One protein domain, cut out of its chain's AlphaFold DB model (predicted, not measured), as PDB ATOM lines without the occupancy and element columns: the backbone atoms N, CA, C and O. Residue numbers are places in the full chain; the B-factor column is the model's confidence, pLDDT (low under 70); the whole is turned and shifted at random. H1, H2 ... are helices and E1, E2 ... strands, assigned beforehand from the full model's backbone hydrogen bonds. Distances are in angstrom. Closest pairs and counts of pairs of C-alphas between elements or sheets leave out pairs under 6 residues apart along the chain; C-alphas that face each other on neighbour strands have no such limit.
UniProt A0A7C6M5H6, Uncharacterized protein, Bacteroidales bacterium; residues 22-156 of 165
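This is residues 22 to 156 of the 165 residues of an uncharacterized protein of Bacteroidales bacterium (UniProt A0A7C6M5H6). A strongly twisted sheet of five strands curls round one long helix, H2, with the short helix H1 packed along H2. The hairpin of E4 and E5 makes one end of the long axis and H6 the other, with H5 between H4 and H6. The printed part has 135 residues, with six named helices and five named strands in the order H1 E1 E2 H2 H3 H4 H5 E3 E4 E5 H6. The sheet is branched, its neighbour pairs antiparallel, and the class is mixed, helices and strands. The whole is compact, with a radius of gyration of the C-alphas of 14.2 A and spans of 42 by 32 by 24 A.

E5, residues 134 to 143, has E2, residues 45 to 53, on one side and both E3, residues 115 to 117, and E4, residues 128 to 131, on the other side. E5 bends by 52 degrees at residue 140; E4 is beside its residues 134 to 137 and E3 beside 141 to 143. Within hydrogen-bond range are N 47 and O 141, 2.8 A, N 116 and O 142, 3.0 A, and N 129 and O 136, 2.9 A. E1, residues 33 to 39, forms a hairpin with E2, with N 35 and O 48 at 2.9 A. The sheet curls round H2, residues 56 to 74, whose closest C-alphas to E2 are those of Ala 59 and Ser 51, 5.1 A apart. H1, residues 22 to 28, touches H2 at a shallow tilt of 15 degrees, the same way, closest at C-alphas 27 and 66, 5.9 A. H5, residues 110 to 114, touches H2 with H2's residues 64 to 68 alone, closest at C-alphas 111 and 68, 6.6 A. H5 and H6, residues 145 to 154, only just touch, with 3 pairs of C-alphas within 8 A, the closest being 114 and 148 at 6.3 A. H4, residues 98 to 104, and H5 only just touch, only at the corner, with 3 such pairs, closest at C-alphas 104 and 110, 5.0 A. H3, residues 91 to 96, is close to H4 but not clearly touching, at C-alphas 94 and 101, 7.4 A. Every O i to N i+4 pair is within hydrogen-bond range in H1, H3, H4 and H6, 13 of 15 in H2, and 0 of 1 in H5, where 2 of 2 O i to N i+3 pairs are.

H1 begins at C-alpha 22 (122.831, 43.474, 51.908). E1 is 17.9 A long, E2 24.4 A, E5 25.8 A, H2 23.5 A and H6 14.1 A. H2 has a kink of 41 degrees near residue 68. H6 ends at C-alpha 154 (116.247, 30.354, 23.612).

The two C-alphas farthest apart, of Gly 132 and Asn 154, are 44.1 A apart. The printed part has no cut. The link from H2 to H3, residues 75 to 90, is long. No printed residue is under 70 in pLDDT.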
ATOM      1  N   GLN A  22     123.823  44.058  51.002       85.50
ATOM      2  CA  GLN A  22     122.831  43.474  51.908       85.50
ATOM      3  C   GLN A  22     121.526  43.159  51.173       85.50
ATOM      4  O   GLN A  22     121.021  42.054  51.307       85.50
ATOM      5  N   ALA A  23     121.029  44.085  50.350       82.75
ATOM      6  CA  ALA A  23     119.826  43.865  49.552       82.75
ATOM      7  C   ALA A  23     119.923  42.615  48.664       82.75
ATOM      8  O   ALA A  23     118.976  41.842  48.600       82.75
ATOM      9  N   SER A  24     121.079  42.383  48.036       84.00
ATOM     10  CA  SER A  24     121.287  41.187  47.207       84.00
ATOM     11  C   SER A  24     121.247  39.901  48.042       84.00
ATOM     12  O   SER A  24     120.534  38.973  47.686       84.00
ATOM     13  N   LYS A  25     121.894  39.878  49.217       89.81
ATOM     14  CA  LYS A  25     121.788  38.739  50.152       89.81
ATOM     15  C   LYS A  25     120.349  38.485  50.603       89.81
ATOM     16  O   LYS A  25     119.954  37.342  50.806       89.81
ATOM     17  N   ASP A  26     119.576  39.551  50.788       89.88
ATOM     18  CA  ASP A  26     118.176  39.466  51.196       89.88
ATOM     19  C   ASP A  26     117.305  38.875  50.078       89.88
ATOM     20  O   ASP A  26     116.416  38.069  50.363       89.88
ATOM     21  N   THR A  27     117.584  39.232  48.819       87.94
ATOM     22  CA  THR A  27     116.991  38.607  47.630       87.94
ATOM     23  C   THR A  27     117.288  37.110  47.594       87.94
ATOM     24  O   THR A  27     116.350  36.316  47.513       87.94
ATOM     25  N   ASP A  28     118.558  36.725  47.727       88.94
ATOM     26  CA  ASP A  28     118.997  35.323  47.663       88.94
ATOM     27  C   ASP A  28     118.392  34.483  48.803       88.94
ATOM     28  O   ASP A  28     118.074  33.308  48.635       88.94
ATOM     29  N   ALA A  29     118.172  35.102  49.968       92.12
ATOM     30  CA  ALA A  29     117.494  34.503  51.116       92.12
ATOM     31  C   ALA A  29     115.954  34.553  51.027       92.12
ATOM     32  O   ALA A  29     115.270  34.226  51.996       92.12
ATOM     33  N   PHE A  30     115.393  34.991  49.896       93.56
ATOM     34  CA  PHE A  30     113.953  35.135  49.668       93.56
ATOM     35  C   PHE A  30     113.233  36.036  50.692       93.56
ATOM     36  O   PHE A  30     112.026  35.876  50.917       93.56
ATOM     37  N   ARG A  31     113.935  37.014  51.296       94.94
ATOM     38  CA  ARG A  31     113.366  37.963  52.272       94.94
ATOM     39  C   ARG A  31     112.581  39.079  51.580       94.94
ATOM     40  O   ARG A  31     112.910  40.260  51.661       94.94
ATOM     41  N   TYR A  32     111.516  38.679  50.898       95.62
ATOM     42  CA  TYR A  32     110.547  39.552  50.253       95.62
ATOM     43  C   TYR A  32     109.203  38.833  50.081       95.62
ATOM     44  O   TYR A  32     109.115  37.599  50.010       95.62
ATOM     45  N   GLU A  33     108.142  39.620  49.965       95.19
ATOM     46  CA  GLU A  33     106.811  39.122  49.611       95.19
ATOM     47  C   GLU A  33     106.516  39.465  48.160       95.19
ATOM     48  O   GLU A  33     106.936  40.513  47.673       95.19
ATOM     49  N   ILE A  34     105.805  38.572  47.479       95.25
ATOM     50  CA  ILE A  34     105.419  38.725  46.083       95.25
ATOM     51  C   ILE A  34     103.926  38.435  45.963       95.25
ATOM     52  O   ILE A  34     103.459  37.380  46.389       95.25
ATOM     53  N   VAL A  35     103.183  39.390  45.417       94.75
ATOM     54  CA  VAL A  35     101.737  39.301  45.214       94.75
ATOM     55  C   VAL A  35     101.434  39.758  43.798       94.75
ATOM     56  O   VAL A  35     101.926  40.794  43.357       94.75
ATOM     57  N   CYS A  36     100.637  38.986  43.068       93.88
ATOM     58  CA  CYS A  36     100.153  39.432  41.772       93.88
ATOM     59  C   CYS A  36      99.013  40.437  41.968       93.88
ATOM     60  O   CYS A  36      98.102  40.190  42.753       93.88
ATOM     61  N   GLU A  37      99.078  41.568  41.278       93.19
ATOM     62  CA  GLU A  37      98.068  42.637  41.286       93.19
ATOM     63  C   GLU A  37      97.277  42.687  39.971       93.19
ATOM     64  O   GLU A  37      96.320  43.444  39.847       93.19
ATOM     65  N   GLY A  38      97.680  41.895  38.977       91.81
ATOM     66  CA  GLY A  38      96.978  41.775  37.708       91.81
ATOM     67  C   GLY A  38      97.874  41.274  36.580       91.81
ATOM     68  O   GLY A  38      99.077  41.044  36.739       91.81
ATOM     69  N   VAL A  39      97.272  41.134  35.405       88.56
ATOM     70  CA  VAL A  39      97.968  40.798  34.161       88.56
ATOM     71  C   VAL A  39      97.994  42.047  33.284       88.56
ATOM     72  O   VAL A  39      96.972  42.698  33.085       88.56
ATOM     73  N   GLY A  40      99.179  42.411  32.806       82.81
ATOM     74  CA  GLY A  40      99.386  43.517  31.878       82.81
ATOM     75  C   GLY A  40      99.254  43.081  30.417       82.81
ATOM     76  O   GLY A  40      98.922  41.942  30.091       82.81
ATOM     77  N   THR A  41      99.568  43.990  29.499       81.75
ATOM     78  CA  THR A  41      99.570  43.687  28.063       81.75
ATOM     79  C   THR A  41     100.727  42.761  27.680       81.75
ATOM     80  O   THR A  41     101.793  42.793  28.298       81.75
ATOM     81  N   GLN A  42     100.547  41.983  26.605       82.81
ATOM     82  CA  GLN A  42     101.615  41.197  25.964       82.81
ATOM     83  C   GLN A  42     102.310  40.180  26.896       82.81
ATOM     84  O   GLN A  42     103.507  39.934  26.775       82.81
ATOM     85  N   GLY A  43     101.570  39.586  27.837       85.50
ATOM     86  CA  GLY A  43     102.111  38.560  28.738       85.50
ATOM     87  C   GLY A  43     103.023  39.111  29.840       85.50
ATOM     88  O   GLY A  43     103.913  38.407  30.320       85.50
ATOM     89  N   SER A  44     102.807  40.372  30.225       92.56
ATOM     90  CA  SER A  44     103.419  40.963  31.415       92.56
ATOM     91  C   SER A  44     102.544  40.732  32.649       92.56
ATOM     92  O   SER A  44     101.321  40.679  32.542       92.56
ATOM     93  N   ASN A  45     103.143  40.652  33.833       93.62
ATOM     94  CA  ASN A  45     102.432  40.568  35.106       93.62
ATOM     95  C   ASN A  45     102.664  41.850  35.908       93.62
ATOM     96  O   ASN A  45     103.798  42.318  36.008       93.62
ATOM     97  N   LEU A  46     101.604  42.383  36.514       94.31
ATOM     98  CA  LEU A  46     101.715  43.435  37.516       94.31
ATOM     99  C   LEU A  46     101.924  42.769  38.871       94.31
ATOM    100  O   LEU A  46     101.062  42.042  39.360       94.31
ATOM    101  N   ILE A  47     103.092  42.986  39.459       94.38
ATOM    102  CA  ILE A  47     103.527  42.315  40.675       94.38
ATOM    103  C   ILE A  47     103.798  43.366  41.743       94.38
ATOM    104  O   ILE A  47     104.646  44.238  41.556       94.38
ATOM    105  N   LYS A  48     103.125  43.259  42.889       95.19
ATOM    106  CA  LYS A  48     103.513  43.970  44.103       95.19
ATOM    107  C   LYS A  48     104.574  43.170  44.839       95.19
ATOM    108  O   LYS A  48     104.381  41.997  45.160       95.19
ATOM    109  N   VAL A  49     105.688  43.827  45.129       95.75
ATOM    110  CA  VAL A  49     106.794  43.250  45.884       95.75
ATOM    111  C   VAL A  49     107.060  44.077  47.122       95.75
ATOM    112  O   VAL A  49     107.331  45.271  47.017       95.75
ATOM    113  N   TYR A  50     107.041  43.432  48.287       95.94
ATOM    114  CA  TYR A  50     107.500  44.063  49.519       95.94
ATOM    115  C   TYR A  50     108.962  43.734  49.767       95.94
ATOM    116  O   TYR A  50     109.321  42.568  49.935       95.94
ATOM    117  N   SER A  51     109.785  44.777  49.824       94.56
ATOM    118  CA  SER A  51     111.212  44.684  50.134       94.56
ATOM    119  C   SER A  51     111.533  45.427  51.428       94.56
ATOM    120  O   SER A  51     110.839  46.375  51.805       94.56
ATOM    121  N   TYR A  52     112.598  44.999  52.102       92.88
ATOM    122  CA  TYR A  52     112.976  45.475  53.430       92.88
ATOM    123  C   TYR A  52     114.332  46.178  53.382       92.88
ATOM    124  O   TYR A  52     115.288  45.639  52.833       92.88
ATOM    125  N   SER A  53     114.437  47.387  53.938       92.50
ATOM    126  CA  SER A  53     115.729  48.069  54.078       92.50
ATOM    127  C   SER A  53     115.690  49.186  55.112       92.50
ATOM    128  O   SER A  53     114.672  49.847  55.313       92.50
ATOM    129  N   LYS A  54     116.838  49.494  55.721       91.88
ATOM    130  CA  LYS A  54     117.016  50.709  56.536       91.88
ATOM    131  C   LYS A  54     116.821  52.000  55.730       91.88
ATOM    132  O   LYS A  54     116.495  53.027  56.320       91.88
ATOM    133  N   LYS A  55     117.013  51.956  54.405       90.00
ATOM    134  CA  LYS A  55     116.839  53.091  53.485       90.00
ATOM    135  C   LYS A  55     115.694  52.789  52.505       90.00
ATOM    136  O   LYS A  55     115.834  51.847  51.730       90.00
ATOM    137  N   PRO A  56     114.606  53.584  52.468       86.62
ATOM    138  CA  PRO A  56     113.473  53.330  51.574       86.62
ATOM    139  C   PRO A  56     113.863  53.209  50.099       86.62
ATOM    140  O   PRO A  56     113.410  52.292  49.429       86.62
ATOM    141  N   VAL A  57     114.763  54.073  49.616       87.19
ATOM    142  CA  VAL A  57     115.247  54.056  48.222       87.19
ATOM    143  C   VAL A  57     115.841  52.695  47.849       87.19
ATOM    144  O   VAL A  57     115.512  52.145  46.805       87.19
ATOM    145  N   VAL A  58     116.620  52.091  48.750       88.44
ATOM    146  CA  VAL A  58     117.222  50.769  48.522       88.44
ATOM    147  C   VAL A  58     116.148  49.683  48.452       88.44
ATOM    148  O   VAL A  58     116.248  48.790  47.619       88.44
ATOM    149  N   ALA A  59     115.100  49.749  49.283       88.06
ATOM    150  CA  ALA A  59     113.984  48.804  49.197       88.06
ATOM    151  C   ALA A  59     113.256  48.908  47.843       88.06
ATOM    152  O   ALA A  59     112.899  47.884  47.263       88.06
ATOM    153  N   ILE A  60     113.098  50.123  47.311       87.12
ATOM    154  CA  ILE A  60     112.472  50.365  46.003       87.12
ATOM    155  C   ILE A  60     113.326  49.790  44.870       87.12
ATOM    156  O   ILE A  60     112.818  49.063  44.018       87.12
ATOM    157  N   GLU A  61     114.630  50.065  44.875       87.00
ATOM    158  CA  GLU A  61     115.571  49.524  43.886       87.00
ATOM    159  C   GLU A  61     115.609  47.989  43.920       87.00
ATOM    160  O   GLU A  61     115.576  47.328  42.878       87.00
ATOM    161  N   SER A  62     115.593  47.417  45.126       91.44
ATOM    162  CA  SER A  62     115.589  45.966  45.346       91.44
ATOM    163  C   SER A  62     114.303  45.307  44.852       91.44
ATOM    164  O   SER A  62     114.346  44.168  44.395       91.44
ATOM    165  N   ALA A  63     113.167  46.012  44.882       92.94
ATOM    166  CA  ALA A  63     111.877  45.461  44.477       92.94
ATOM    167  C   ALA A  63     111.872  44.974  43.020       92.94
ATOM    168  O   ALA A  63     111.314  43.916  42.738       92.94
ATOM    169  N   LYS A  64     112.558  45.676  42.105       93.50
ATOM    170  CA  LYS A  64     112.702  45.239  40.704       93.50
ATOM    171  C   LYS A  64     113.426  43.896  40.599       93.50
ATOM    172  O   LYS A  64     112.951  42.987  39.921       93.50
ATOM    173  N   LYS A  65     114.564  43.771  41.289       95.31
ATOM    174  CA  LYS A  65     115.355  42.534  41.338       95.31
ATOM    175  C   LYS A  65     114.536  41.402  41.969       95.31
ATOM    176  O   LYS A  65     114.412  40.335  41.374       95.31
ATOM    177  N   ASN A  66     113.898  41.674  43.106       97.00
ATOM    178  CA  ASN A  66     113.046  40.735  43.838       97.00
ATOM    179  C   ASN A  66     111.841  40.247  43.021       97.00
ATOM    180  O   ASN A  66     111.468  39.084  43.138       97.00
ATOM    181  N   ALA A  67     111.246  41.089  42.173       96.44
ATOM    182  CA  ALA A  67     110.135  40.685  41.312       96.44
ATOM    183  C   ALA A  67     110.558  39.627  40.287       96.44
ATOM    184  O   ALA A  67     109.924  38.576  40.173       96.44
ATOM    185  N   VAL A  68     111.665  39.878  39.582       97.38
ATOM    186  CA  VAL A  68     112.210  38.941  38.592       97.38
ATOM    187  C   VAL A  68     112.710  37.669  39.280       97.38
ATOM    188  O   VAL A  68     112.387  36.568  38.841       97.38
ATOM    189  N   HIS A  69     113.417  37.803  40.405       97.81
ATOM    190  CA  HIS A  69     113.858  36.674  41.230       97.81
ATOM    191  C   HIS A  69     112.672  35.831  41.725       97.81
ATOM    192  O   HIS A  69     112.687  34.604  41.654       97.81
ATOM    193  N   GLY A  70     111.591  36.481  42.159       96.88
ATOM    194  CA  GLY A  70     110.352  35.829  42.566       96.88
ATOM    195  C   GLY A  70     109.709  35.027  41.441       96.88
ATOM    196  O   GLY A  70     109.388  33.863  41.652       96.88
ATOM    197  N   ILE A  71     109.582  35.592  40.241       96.44
ATOM    198  CA  ILE A  71     109.047  34.872  39.073       96.44
ATOM    199  C   ILE A  71     109.921  33.670  38.695       96.44
ATOM    200  O   ILE A  71     109.394  32.604  38.367       96.44
ATOM    201  N   LEU A  72     111.244  33.821  38.762       97.56
ATOM    202  CA  LEU A  72     112.167  32.760  38.376       97.56
ATOM    203  C   LEU A  72     112.210  31.621  39.390       97.56
ATOM    204  O   LEU A  72     112.126  30.472  38.971       97.56
ATOM    205  N   PHE A  73     112.280  31.915  40.690       97.12
ATOM    206  CA  PHE A  73     112.651  30.909  41.693       97.12
ATOM    207  C   PHE A  73     111.611  30.660  42.790       97.12
ATOM    208  O   PHE A  73     111.677  29.631  43.457       97.12
ATOM    209  N   LYS A  74     110.641  31.563  42.994       95.75
ATOM    210  CA  LYS A  74     109.620  31.435  44.056       95.75
ATOM    211  C   LYS A  74     108.238  31.070  43.509       95.75
ATOM    212  O   LYS A  74     107.544  30.238  44.082       95.75
ATOM    213  N   GLY A  75     107.845  31.681  42.396       94.31
ATOM    214  CA  GLY A  75     106.456  31.722  41.953       94.31
ATOM    215  C   GLY A  75     105.577  32.588  42.862       94.31
ATOM    216  O   GLY A  75     106.054  33.267  43.775       94.31
ATOM    217  N   PHE A  76     104.274  32.565  42.602       93.06
ATOM    218  CA  PHE A  76     103.256  33.217  43.421       93.06
ATOM    219  C   PHE A  76     101.933  32.454  43.343       93.06
ATOM    220  O   PHE A  76     101.622  31.779  42.357       93.06
ATOM    221  N   THR A  77     101.131  32.571  44.396       91.88
ATOM    222  CA  THR A  77      99.760  32.056  44.409       91.88
ATOM    223  C   THR A  77      98.848  32.960  43.584       91.88
ATOM    224  O   THR A  77      99.115  34.151  43.428       91.88
ATOM    225  N   GLY A  78      97.764  32.397  43.050       88.31
ATOM    226  CA  GLY A  78      96.779  33.175  42.303       88.31
ATOM    227  C   GLY A  78      96.096  34.196  43.213       88.31
ATOM    228  O   GLY A  78      95.661  33.849  44.309       88.31
ATOM    229  N   ALA A  79      96.046  35.449  42.771       88.69
ATOM    230  CA  ALA A  79      95.433  36.571  43.476       88.69
ATOM    231  C   ALA A  79      95.101  37.681  42.470       88.69
ATOM    232  O   ALA A  79      95.755  37.776  41.432       88.69
ATOM    233  N   ASN A  80      94.101  38.515  42.776       88.44
ATOM    234  CA  ASN A  80      93.772  39.730  42.013       88.44
ATOM    235  C   ASN A  80      93.642  39.502  40.490       88.44
ATOM    236  O   ASN A  80      94.188  40.246  39.681       88.44
ATOM    237  N   GLY A  81      92.954  38.426  40.091       85.06
ATOM    238  CA  GLY A  81      92.751  38.072  38.679       85.06
ATOM    239  C   GLY A  81      93.925  37.343  38.013       85.06
ATOM    240  O   GLY A  81      93.811  36.937  36.859       85.06
ATOM    241  N   CYS A  82      95.031  37.115  38.722       89.94
ATOM    242  CA  CYS A  82      96.124  36.280  38.242       89.94
ATOM    243  C   CYS A  82      95.902  34.809  38.591       89.94
ATOM    244  O   CYS A  82      95.575  34.469  39.730       89.94
ATOM    245  N   ALA A  83      96.186  33.923  37.637       90.94
ATOM    246  CA  ALA A  83      96.369  32.508  37.931       90.94
ATOM    247  C   ALA A  83      97.617  32.294  38.805       90.94
ATOM    248  O   ALA A  83      98.560  33.089  38.775       90.94
ATOM    249  N   ALA A  84      97.635  31.203  39.574       92.00
ATOM    250  CA  ALA A  84      98.841  30.798  40.286       92.00
ATOM    251  C   ALA A  84      99.959  30.479  39.286       92.00
ATOM    252  O   ALA A  84      99.728  29.805  38.282       92.00
ATOM    253  N   GLN A  85     101.176  30.927  39.585       91.25
ATOM    254  CA  GLN A  85     102.337  30.704  38.735       91.25
ATOM    255  C   GLN A  85     103.443  30.035  39.540       91.25
ATOM    256  O   GLN A  85     103.903  30.551  40.558       91.25
ATOM    257  N   ARG A  86     103.893  28.873  39.066       94.31
ATOM    258  CA  ARG A  86     105.070  28.197  39.620       94.31
ATOM    259  C   ARG A  86     106.344  28.938  39.210       94.31
ATOM    260  O   ARG A  86     106.357  29.636  38.197       94.31
ATOM    261  N   ALA A  87     107.412  28.743  39.978       96.06
ATOM    262  CA  ALA A  87     108.751  29.171  39.593       96.06
ATOM    263  C   ALA A  87     109.097  28.673  38.175       96.06
ATOM    264  O   ALA A  87     108.851  27.508  37.848       96.06
ATOM    265  N   LEU A  88     109.647  29.556  37.335       95.31
ATOM    266  CA  LEU A  88     110.075  29.198  35.976       95.31
ATOM    267  C   LEU A  88     111.311  28.294  35.971       95.31
ATOM    268  O   LEU A  88     111.499  27.509  35.044       95.31
ATOM    269  N   VAL A  89     112.147  28.417  36.999       96.62
ATOM    270  CA  VAL A  89     113.425  27.730  37.141       96.62
ATOM    271  C   VAL A  89     113.349  26.797  38.344       96.62
ATOM    272  O   VAL A  89     112.968  27.195  39.444       96.62
ATOM    273  N   THR A  90     113.704  25.530  38.137       95.00
ATOM    274  CA  THR A  90     113.809  24.556  39.232       95.00
ATOM    275  C   THR A  90     115.143  24.723  39.967       95.00
ATOM    276  O   THR A  90     116.104  25.205  39.365       95.00
ATOM    277  N   PRO A  91     115.264  24.261  41.226       93.94
ATOM    278  CA  PRO A  91     116.537  24.318  41.951       93.94
ATOM    279  C   PRO A  91     117.701  23.657  41.197       93.94
ATOM    280  O   PRO A  91     118.799  24.194  41.162       93.94
ATOM    281  N   ALA A  92     117.449  22.533  40.516       95.00
ATOM    282  CA  ALA A  92     118.467  21.854  39.715       95.00
ATOM    283  C   ALA A  92     118.955  22.709  38.533       95.00
ATOM    284  O   ALA A  92     120.156  22.799  38.297       95.00
ATOM    285  N   VAL A  93     118.036  23.364  37.810       96.56
ATOM    286  CA  VAL A  93     118.393  24.260  36.697       96.56
ATOM    287  C   VAL A  93     119.142  25.488  37.208       96.56
ATOM    288  O   VAL A  93     120.093  25.919  36.560       96.56
ATOM    289  N   TYR A  94     118.746  26.032  38.364       94.50
ATOM    290  CA  TYR A  94     119.457  27.137  39.002       94.50
ATOM    291  C   TYR A  94     120.913  26.769  39.303       94.50
ATOM    292  O   TYR A  94     121.809  27.464  38.838       94.50
ATOM    293  N   GLU A  95     121.160  25.650  39.992       95.12
ATOM    294  CA  GLU A  95     122.527  25.238  40.338       95.12
ATOM    295  C   GLU A  95     123.378  24.923  39.098       95.12
ATOM    296  O   GLU A  95     124.539  25.317  39.027       95.12
ATOM    297  N   GLN A  96     122.799  24.288  38.073       96.88
ATOM    298  CA  GLN A  96     123.494  24.017  36.807       96.88
ATOM    299  C   GLN A  96     123.869  25.290  36.035       96.88
ATOM    300  O   GLN A  96     124.838  25.288  35.283       96.88
ATOM    301  N   ASN A  97     123.112  26.374  36.218       97.25
ATOM    302  CA  ASN A  97     123.282  27.639  35.503       97.25
ATOM    303  C   ASN A  97     123.626  28.791  36.459       97.25
ATOM    304  O   ASN A  97     123.308  29.950  36.187       97.25
ATOM    305  N   ARG A  98     124.274  28.492  37.590       95.06
ATOM    306  CA  ARG A  98     124.515  29.472  38.654       95.06
ATOM    307  C   ARG A  98     125.268  30.705  38.159       95.06
ATOM    308  O   ARG A  98     124.823  31.823  38.379       95.06
ATOM    309  N   SER A  99     126.335  30.500  37.386       95.94
ATOM    310  CA  SER A  99     127.120  31.590  36.794       95.94
ATOM    311  C   SER A  99     126.305  32.469  35.838       95.94
ATOM    312  O   SER A  99     126.535  33.675  35.760       95.94
ATOM    313  N   PHE A 100     125.331  31.897  35.124       96.62
ATOM    314  CA  PHE A 100     124.408  32.678  34.308       96.62
ATOM    315  C   PHE A 100     123.536  33.567  35.196       96.62
ATOM    316  O   PHE A 100     123.441  34.764  34.936       96.62
ATOM    317  N   PHE A 101     122.926  33.009  36.246       96.69
ATOM    318  CA  PHE A 101     122.027  33.766  37.117       96.69
ATOM    319  C   PHE A 101     122.760  34.828  37.945       96.69
ATOM    320  O   PHE A 101     122.251  35.944  38.060       96.69
ATOM    321  N   ASP A 102     123.976  34.545  38.413       93.81
ATOM    322  CA  ASP A 102     124.832  35.520  39.097       93.81
ATOM    323  C   ASP A 102     125.094  36.745  38.200       93.81
ATOM    324  O   ASP A 102     124.902  37.889  38.615       93.81
ATOM    325  N   ASN A 103     125.445  36.520  36.927       95.12
ATOM    326  CA  ASN A 103     125.641  37.598  35.950       95.12
ATOM    327  C   ASN A 103     124.322  38.284  35.561       95.12
ATOM    328  O   ASN A 103     124.266  39.500  35.379       95.12
ATOM    329  N   PHE A 104     123.243  37.513  35.436       96.31
ATOM    330  CA  PHE A 104     121.920  38.020  35.093       96.31
ATOM    331  C   PHE A 104     121.399  39.006  36.143       96.31
ATOM    332  O   PHE A 104     120.779  40.003  35.769       96.31
ATOM    333  N   PHE A 105     121.679  38.748  37.426       94.94
ATOM    334  CA  PHE A 105     121.282  39.564  38.575       94.94
ATOM    335  C   PHE A 105     122.374  40.500  39.109       94.94
ATOM    336  O   PHE A 105     122.146  41.175  40.119       94.94
ATOM    337  N   ALA A 106     123.527  40.596  38.448       91.62
ATOM    338  CA  ALA A 106     124.554  41.574  38.790       91.62
ATOM    339  C   ALA A 106     124.014  43.017  38.731       91.62
ATOM    340  O   ALA A 106     122.922  43.283  38.213       91.62
ATOM    341  N   ASP A 107     124.768  43.974  39.270       84.44
ATOM    342  CA  ASP A 107     124.419  45.392  39.152       84.44
ATOM    343  C   ASP A 107     124.343  45.783  37.665       84.44
ATOM    344  O   ASP A 107     125.260  45.504  36.896       84.44
ATOM    345  N   ASN A 108     123.231  46.399  37.250       82.06
ATOM    346  CA  ASN A 108     122.890  46.643  35.837       82.06
ATOM    347  C   ASN A 108     122.799  45.369  34.968       82.06
ATOM    348  O   ASN A 108     122.925  45.430  33.747       82.06
ATOM    349  N   GLY A 109     122.555  44.217  35.593       91.44
ATOM    350  CA  GLY A 109     122.376  42.943  34.916       91.44
ATOM    351  C   GLY A 109     121.123  42.890  34.038       91.44
ATOM    352  O   GLY A 109     120.214  43.730  34.108       91.44
ATOM    353  N   ASN A 110     121.061  41.843  33.214       95.31
ATOM    354  CA  ASN A 110     120.012  41.652  32.213       95.31
ATOM    355  C   ASN A 110     118.597  41.551  32.800       95.31
ATOM    356  O   ASN A 110     117.640  41.831  32.079       95.31
ATOM    357  N   TYR A 111     118.446  41.220  34.089       95.69
ATOM    358  CA  TYR A 111     117.142  41.189  34.759       95.69
ATOM    359  C   TYR A 111     116.351  42.496  34.588       95.69
ATOM    360  O   TYR A 111     115.132  42.469  34.429       95.69
ATOM    361  N   SER A 112     117.047  43.638  34.583       94.19
ATOM    362  CA  SER A 112     116.448  44.975  34.522       94.19
ATOM    363  C   SER A 112     115.644  45.222  33.242       94.19
ATOM    364  O   SER A 112     114.693  45.998  33.258       94.19
ATOM    365  N   ARG A 113     115.958  44.510  32.153       95.25
ATOM    366  CA  ARG A 113     115.272  44.621  30.854       95.25
ATOM    367  C   ARG A 113     113.844  44.081  30.879       95.25
ATOM    368  O   ARG A 113     113.042  44.436  30.021       95.25
ATOM    369  N   TYR A 114     113.534  43.221  31.846       95.88
ATOM    370  CA  TYR A 114     112.229  42.574  31.962       95.88
ATOM    371  C   TYR A 114     111.325  43.249  32.985       95.88
ATOM    372  O   TYR A 114     110.193  42.807  33.135       95.88
ATOM    373  N   VAL A 115     111.802  44.271  33.703       94.81
ATOM    374  CA  VAL A 115     111.062  44.871  34.814       94.81
ATOM    375  C   VAL A 115     111.075  46.395  34.766       94.81
ATOM    376  O   VAL A 115     112.123  47.035  34.708       94.81
ATOM    377  N   SER A 116     109.893  46.991  34.870       92.69
ATOM    378  CA  SER A 116     109.704  48.435  34.994       92.69
ATOM    379  C   SER A 116     108.847  48.764  36.214       92.69
ATOM    380  O   SER A 116     108.098  47.923  36.711       92.69
ATOM    381  N   LEU A 117     108.986  49.982  36.745       91.00
ATOM    382  CA  LEU A 117     108.053  50.455  37.770       91.00
ATOM    383  C   LEU A 117     106.686  50.667  37.121       91.00
ATOM    384  O   LEU A 117     106.612  51.197  36.013       91.00
ATOM    385  N   SER A 118     105.625  50.277  37.818       85.31
ATOM    386  CA  SER A 118     104.269  50.668  37.443       85.31
ATOM    387  C   SER A 118     103.962  52.060  38.001       85.31
ATOM    388  O   SER A 118     104.555  52.472  39.002       85.31
ATOM    389  N   SER A 119     103.044  52.784  37.354       77.75
ATOM    390  CA  SER A 119     102.579  54.111  37.795       77.75
ATOM    391  C   SER A 119     103.724  55.093  38.103       77.75
ATOM    392  O   SER A 119     103.734  55.736  39.155       77.75
ATOM    393  N   ASP A 120     104.737  55.134  37.231       72.94
ATOM    394  CA  ASP A 120     105.941  55.976  37.326       72.94
ATOM    395  C   ASP A 120     106.737  55.859  38.639       72.94
ATOM    396  O   ASP A 120     107.516  56.740  38.999       72.94
ATOM    397  N   GLY A 121     106.579  54.750  39.371       74.81
ATOM    398  CA  GLY A 121     107.261  54.543  40.649       74.81
ATOM    399  C   GLY A 121     106.605  55.244  41.834       74.81
ATOM    400  O   GLY A 121     107.209  55.305  42.907       74.81
ATOM    401  N   SER A 122     105.378  55.745  41.668       81.94
ATOM    402  CA  SER A 122     104.552  56.162  42.799       81.94
ATOM    403  C   SER A 122     104.294  54.982  43.742       81.94
ATOM    404  O   SER A 122     104.023  53.856  43.323       81.94
ATOM    405  N   ILE A 123     104.416  55.241  45.042       86.19
ATOM    406  CA  ILE A 123     104.205  54.245  46.093       86.19
ATOM    407  C   ILE A 123     103.082  54.747  46.982       86.19
ATOM    408  O   ILE A 123     103.169  55.855  47.518       86.19
ATOM    409  N   ASP A 124     102.047  53.926  47.148       87.00
ATOM    410  CA  ASP A 124     100.934  54.244  48.035       87.00
ATOM    411  C   ASP A 124     101.450  54.416  49.471       87.00
ATOM    412  O   ASP A 124     102.307  53.671  49.954       87.00
ATOM    413  N   SER A 125     100.917  55.411  50.174       87.50
ATOM    414  CA  SER A 125     101.192  55.653  51.588       87.50
ATOM    415  C   SER A 125     101.044  54.394  52.452       87.50
ATOM    416  O   SER A 125     101.864  54.177  53.346       87.50
ATOM    417  N   LYS A 126     100.066  53.530  52.142       91.06
ATOM    418  CA  LYS A 126      99.809  52.278  52.873       91.06
ATOM    419  C   LYS A 126     100.885  51.215  52.651       91.06
ATOM    420  O   LYS A 126     101.088  50.355  53.503       91.06
ATOM    421  N   ASP A 127     101.608  51.307  51.538       92.12
ATOM    422  CA  ASP A 127     102.672  50.380  51.169       92.12
ATOM    423  C   ASP A 127     104.030  50.818  51.751       92.12
ATOM    424  O   ASP A 127     105.057  50.200  51.481       92.12
ATOM    425  N   ARG A 128     104.064  51.870  52.586       92.88
ATOM    426  CA  ARG A 128     105.268  52.371  53.264       92.88
ATOM    427  C   ARG A 128     105.168  52.145  54.768       92.88
ATOM    428  O   ARG A 128     104.702  53.005  55.509       92.88
ATOM    429  N   LEU A 129     105.669  51.007  55.235       93.62
ATOM    430  CA  LEU A 129     105.563  50.603  56.636       93.62
ATOM    431  C   LEU A 129     106.923  50.673  57.335       93.62
ATOM    432  O   LEU A 129     107.938  50.215  56.808       93.62
ATOM    433  N   LYS A 130     106.962  51.220  58.553       93.12
ATOM    434  CA  LYS A 130     108.137  51.118  59.428       93.12
ATOM    435  C   LYS A 130     108.041  49.816  60.223       93.12
ATOM    436  O   LYS A 130     107.050  49.595  60.908       93.12
ATOM    437  N   VAL A 131     109.069  48.970  60.150       92.31
ATOM    438  CA  VAL A 131     109.115  47.677  60.850       92.31
ATOM    439  C   VAL A 131     110.425  47.592  61.625       92.31
ATOM    440  O   VAL A 131     111.501  47.396  61.057       92.31
ATOM    441  N   GLY A 132     110.352  47.811  62.939       92.75
ATOM    442  CA  GLY A 132     111.533  47.917  63.794       92.75
ATOM    443  C   GLY A 132     112.505  48.992  63.292       92.75
ATOM    444  O   GLY A 132     112.154  50.166  63.157       92.75
ATOM    445  N   LYS A 133     113.747  48.595  62.990       92.06
ATOM    446  CA  LYS A 133     114.790  49.505  62.477       92.06
ATOM    447  C   LYS A 133     114.741  49.697  60.955       92.06
ATOM    448  O   LYS A 133     115.442  50.566  60.437       92.06
ATOM    449  N   GLU A 134     113.904  48.950  60.240       92.56
ATOM    450  CA  GLU A 134     113.824  48.946  58.776       92.56
ATOM    451  C   GLU A 134     112.509  49.548  58.266       92.56
ATOM    452  O   GLU A 134     111.605  49.889  59.032       92.56
ATOM    453  N   TYR A 135     112.429  49.725  56.953       93.31
ATOM    454  CA  TYR A 135     111.210  50.015  56.215       93.31
ATOM    455  C   TYR A 135     110.834  48.790  55.387       93.31
ATOM    456  O   TYR A 135     111.691  48.247  54.691       93.31
ATOM    457  N   LYS A 136     109.562  48.399  55.441       94.44
ATOM    458  CA  LYS A 136     108.916  47.485  54.501       94.44
ATOM    459  C   LYS A 136     108.210  48.347  53.458       94.44
ATOM    460  O   LYS A 136     107.284  49.080  53.801       94.44
ATOM    461  N   ILE A 137     108.677  48.290  52.215       94.94
ATOM    462  CA  ILE A 137     108.146  49.093  51.112       94.94
ATOM    463  C   ILE A 137     107.555  48.162  50.057       94.94
ATOM    464  O   ILE A 137     108.278  47.327  49.510       94.94
ATOM    465  N   GLY A 138     106.257  48.299  49.799       95.19
ATOM    466  CA  GLY A 138     105.546  47.642  48.709       95.19
ATOM    467  C   GLY A 138     105.670  48.457  47.429       95.19
ATOM    468  O   GLY A 138     105.349  49.640  47.411       95.19
ATOM    469  N   VAL A 139     106.153  47.838  46.359       94.75
ATOM    470  CA  VAL A 139     106.295  48.479  45.048       94.75
ATOM    471  C   VAL A 139     105.598  47.624  44.010       94.75
ATOM    472  O   VAL A 139     105.839  46.419  43.947       94.75
ATOM    473  N   ILE A 140     104.750  48.244  43.191       94.06
ATOM    474  CA  ILE A 140     104.146  47.581  42.038       94.06
ATOM    475  C   ILE A 140     105.083  47.753  40.846       94.06
ATOM    476  O   ILE A 140     105.466  48.865  40.481       94.06
ATOM    477  N   VAL A 141     105.447  46.635  40.237       94.56
ATOM    478  CA  VAL A 141     106.266  46.584  39.031       94.56
ATOM    479  C   VAL A 141     105.546  45.813  37.937       94.56
ATOM    480  O   VAL A 141     104.752  44.915  38.216       94.56
ATOM    481  N   SER A 142     105.841  46.147  36.688       94.75
ATOM    482  CA  SER A 142     105.461  45.337  35.539       94.75
ATOM    483  C   SER A 142     106.633  44.438  35.180       94.75
ATOM    484  O   SER A 142     107.739  44.935  34.963       94.75
ATOM    485  N   VAL A 143     106.408  43.125  35.131       95.88
ATOM    486  CA  VAL A 143     107.412  42.154  34.684       95.88
ATOM    487  C   VAL A 143     106.960  41.510  33.382       95.88
ATOM    488  O   VAL A 143     105.912  40.871  33.346       95.88
ATOM    489  N   ASN A 144     107.758  41.629  32.322       96.00
ATOM    490  CA  ASN A 144     107.512  40.967  31.043       96.00
ATOM    491  C   ASN A 144     107.897  39.479  31.126       96.00
ATOM    492  O   ASN A 144     108.949  39.047  30.647       96.00
ATOM    493  N   THR A 145     107.033  38.700  31.779       94.75
ATOM    494  CA  THR A 145     107.215  37.264  32.019       94.75
ATOM    495  C   THR A 145     107.310  36.476  30.713       94.75
ATOM    496  O   THR A 145     108.111  35.547  30.622       94.75
ATOM    497  N   ALA A 146     106.541  36.858  29.689       94.31
ATOM    498  CA  ALA A 146     106.570  36.202  28.385       94.31
ATOM    499  C   ALA A 146     107.943  36.316  27.702       94.31
ATOM    500  O   ALA A 146     108.503  35.298  27.288       94.31
ATOM    501  N   SER A 147     108.521  37.522  27.619       95.69
ATOM    502  CA  SER A 147     109.856  37.692  27.026       95.69
ATOM    503  C   SER A 147     110.936  37.043  27.881       95.69
ATOM    504  O   SER A 147     111.807  36.378  27.331       95.69
ATOM    505  N   LEU A 148     110.855  37.177  29.210       96.88
ATOM    506  CA  LEU A 148     111.797  36.531  30.127       96.88
ATOM    507  C   LEU A 148     111.833  35.017  29.910       96.88
ATOM    508  O   LEU A 148     112.902  34.431  29.762       96.88
ATOM    509  N   ARG A 149     110.658  34.382  29.852       95.88
ATOM    510  CA  ARG A 149     110.546  32.947  29.599       95.88
ATOM    511  C   ARG A 149     111.141  32.577  28.242       95.88
ATOM    512  O   ARG A 149     111.965  31.670  28.178       95.88
ATOM    513  N   ARG A 150     110.749  33.281  27.178       95.50
ATOM    514  CA  ARG A 150     111.229  33.026  25.813       95.50
ATOM    515  C   ARG A 150     112.751  33.120  25.712       95.50
ATOM    516  O   ARG A 150     113.370  32.279  25.070       95.50
ATOM    517  N   ASP A 151     113.358  34.111  26.352       96.00
ATOM    518  CA  ASP A 151     114.804  34.315  26.273       96.00
ATOM    519  C   ASP A 151     115.568  33.228  27.051       96.00
ATOM    520  O   ASP A 151     116.596  32.749  26.576       96.00
ATOM    521  N   LEU A 152     115.026  32.743  28.176       96.81
ATOM    522  CA  LEU A 152     115.573  31.581  28.890       96.81
ATOM    523  C   LEU A 152     115.417  30.272  28.101       96.81
ATOM    524  O   LEU A 152     116.305  29.423  28.141       96.81
ATOM    525  N   GLU A 153     114.306  30.102  27.381       96.00
ATOM    526  CA  GLU A 153     114.085  28.962  26.480       96.00
ATOM    527  C   GLU A 153     115.062  28.989  25.294       96.00
ATOM    528  O   GLU A 153     115.632  27.960  24.930       96.00
ATOM    529  N   ASN A 154     115.296  30.165  24.709       95.12
ATOM    530  CA  ASN A 154     116.247  30.354  23.612       95.12
ATOM    531  C   ASN A 154     117.702  30.169  24.058       95.12
ATOM    532  O   ASN A 154     118.508  29.649  23.293       95.12
ATOM    533  N   ALA A 155     118.026  30.546  25.296       94.69
ATOM    534  CA  ALA A 155     119.330  30.304  25.908       94.69
ATOM    535  C   ALA A 155     119.545  28.838  26.333       94.69
ATOM    536  O   ALA A 155     120.623  28.498  26.812       94.69
ATOM    537  N   GLY A 156     118.536  27.969  26.193       94.88
ATOM    538  CA  GLY A 156     118.620  26.559  26.587       94.88
ATOM    539  C   GLY A 156     118.617  26.325  28.100       94.88
ATOM    540  O   GLY A 156     118.930  25.224  28.544       94.88
TER     541      GLY A 156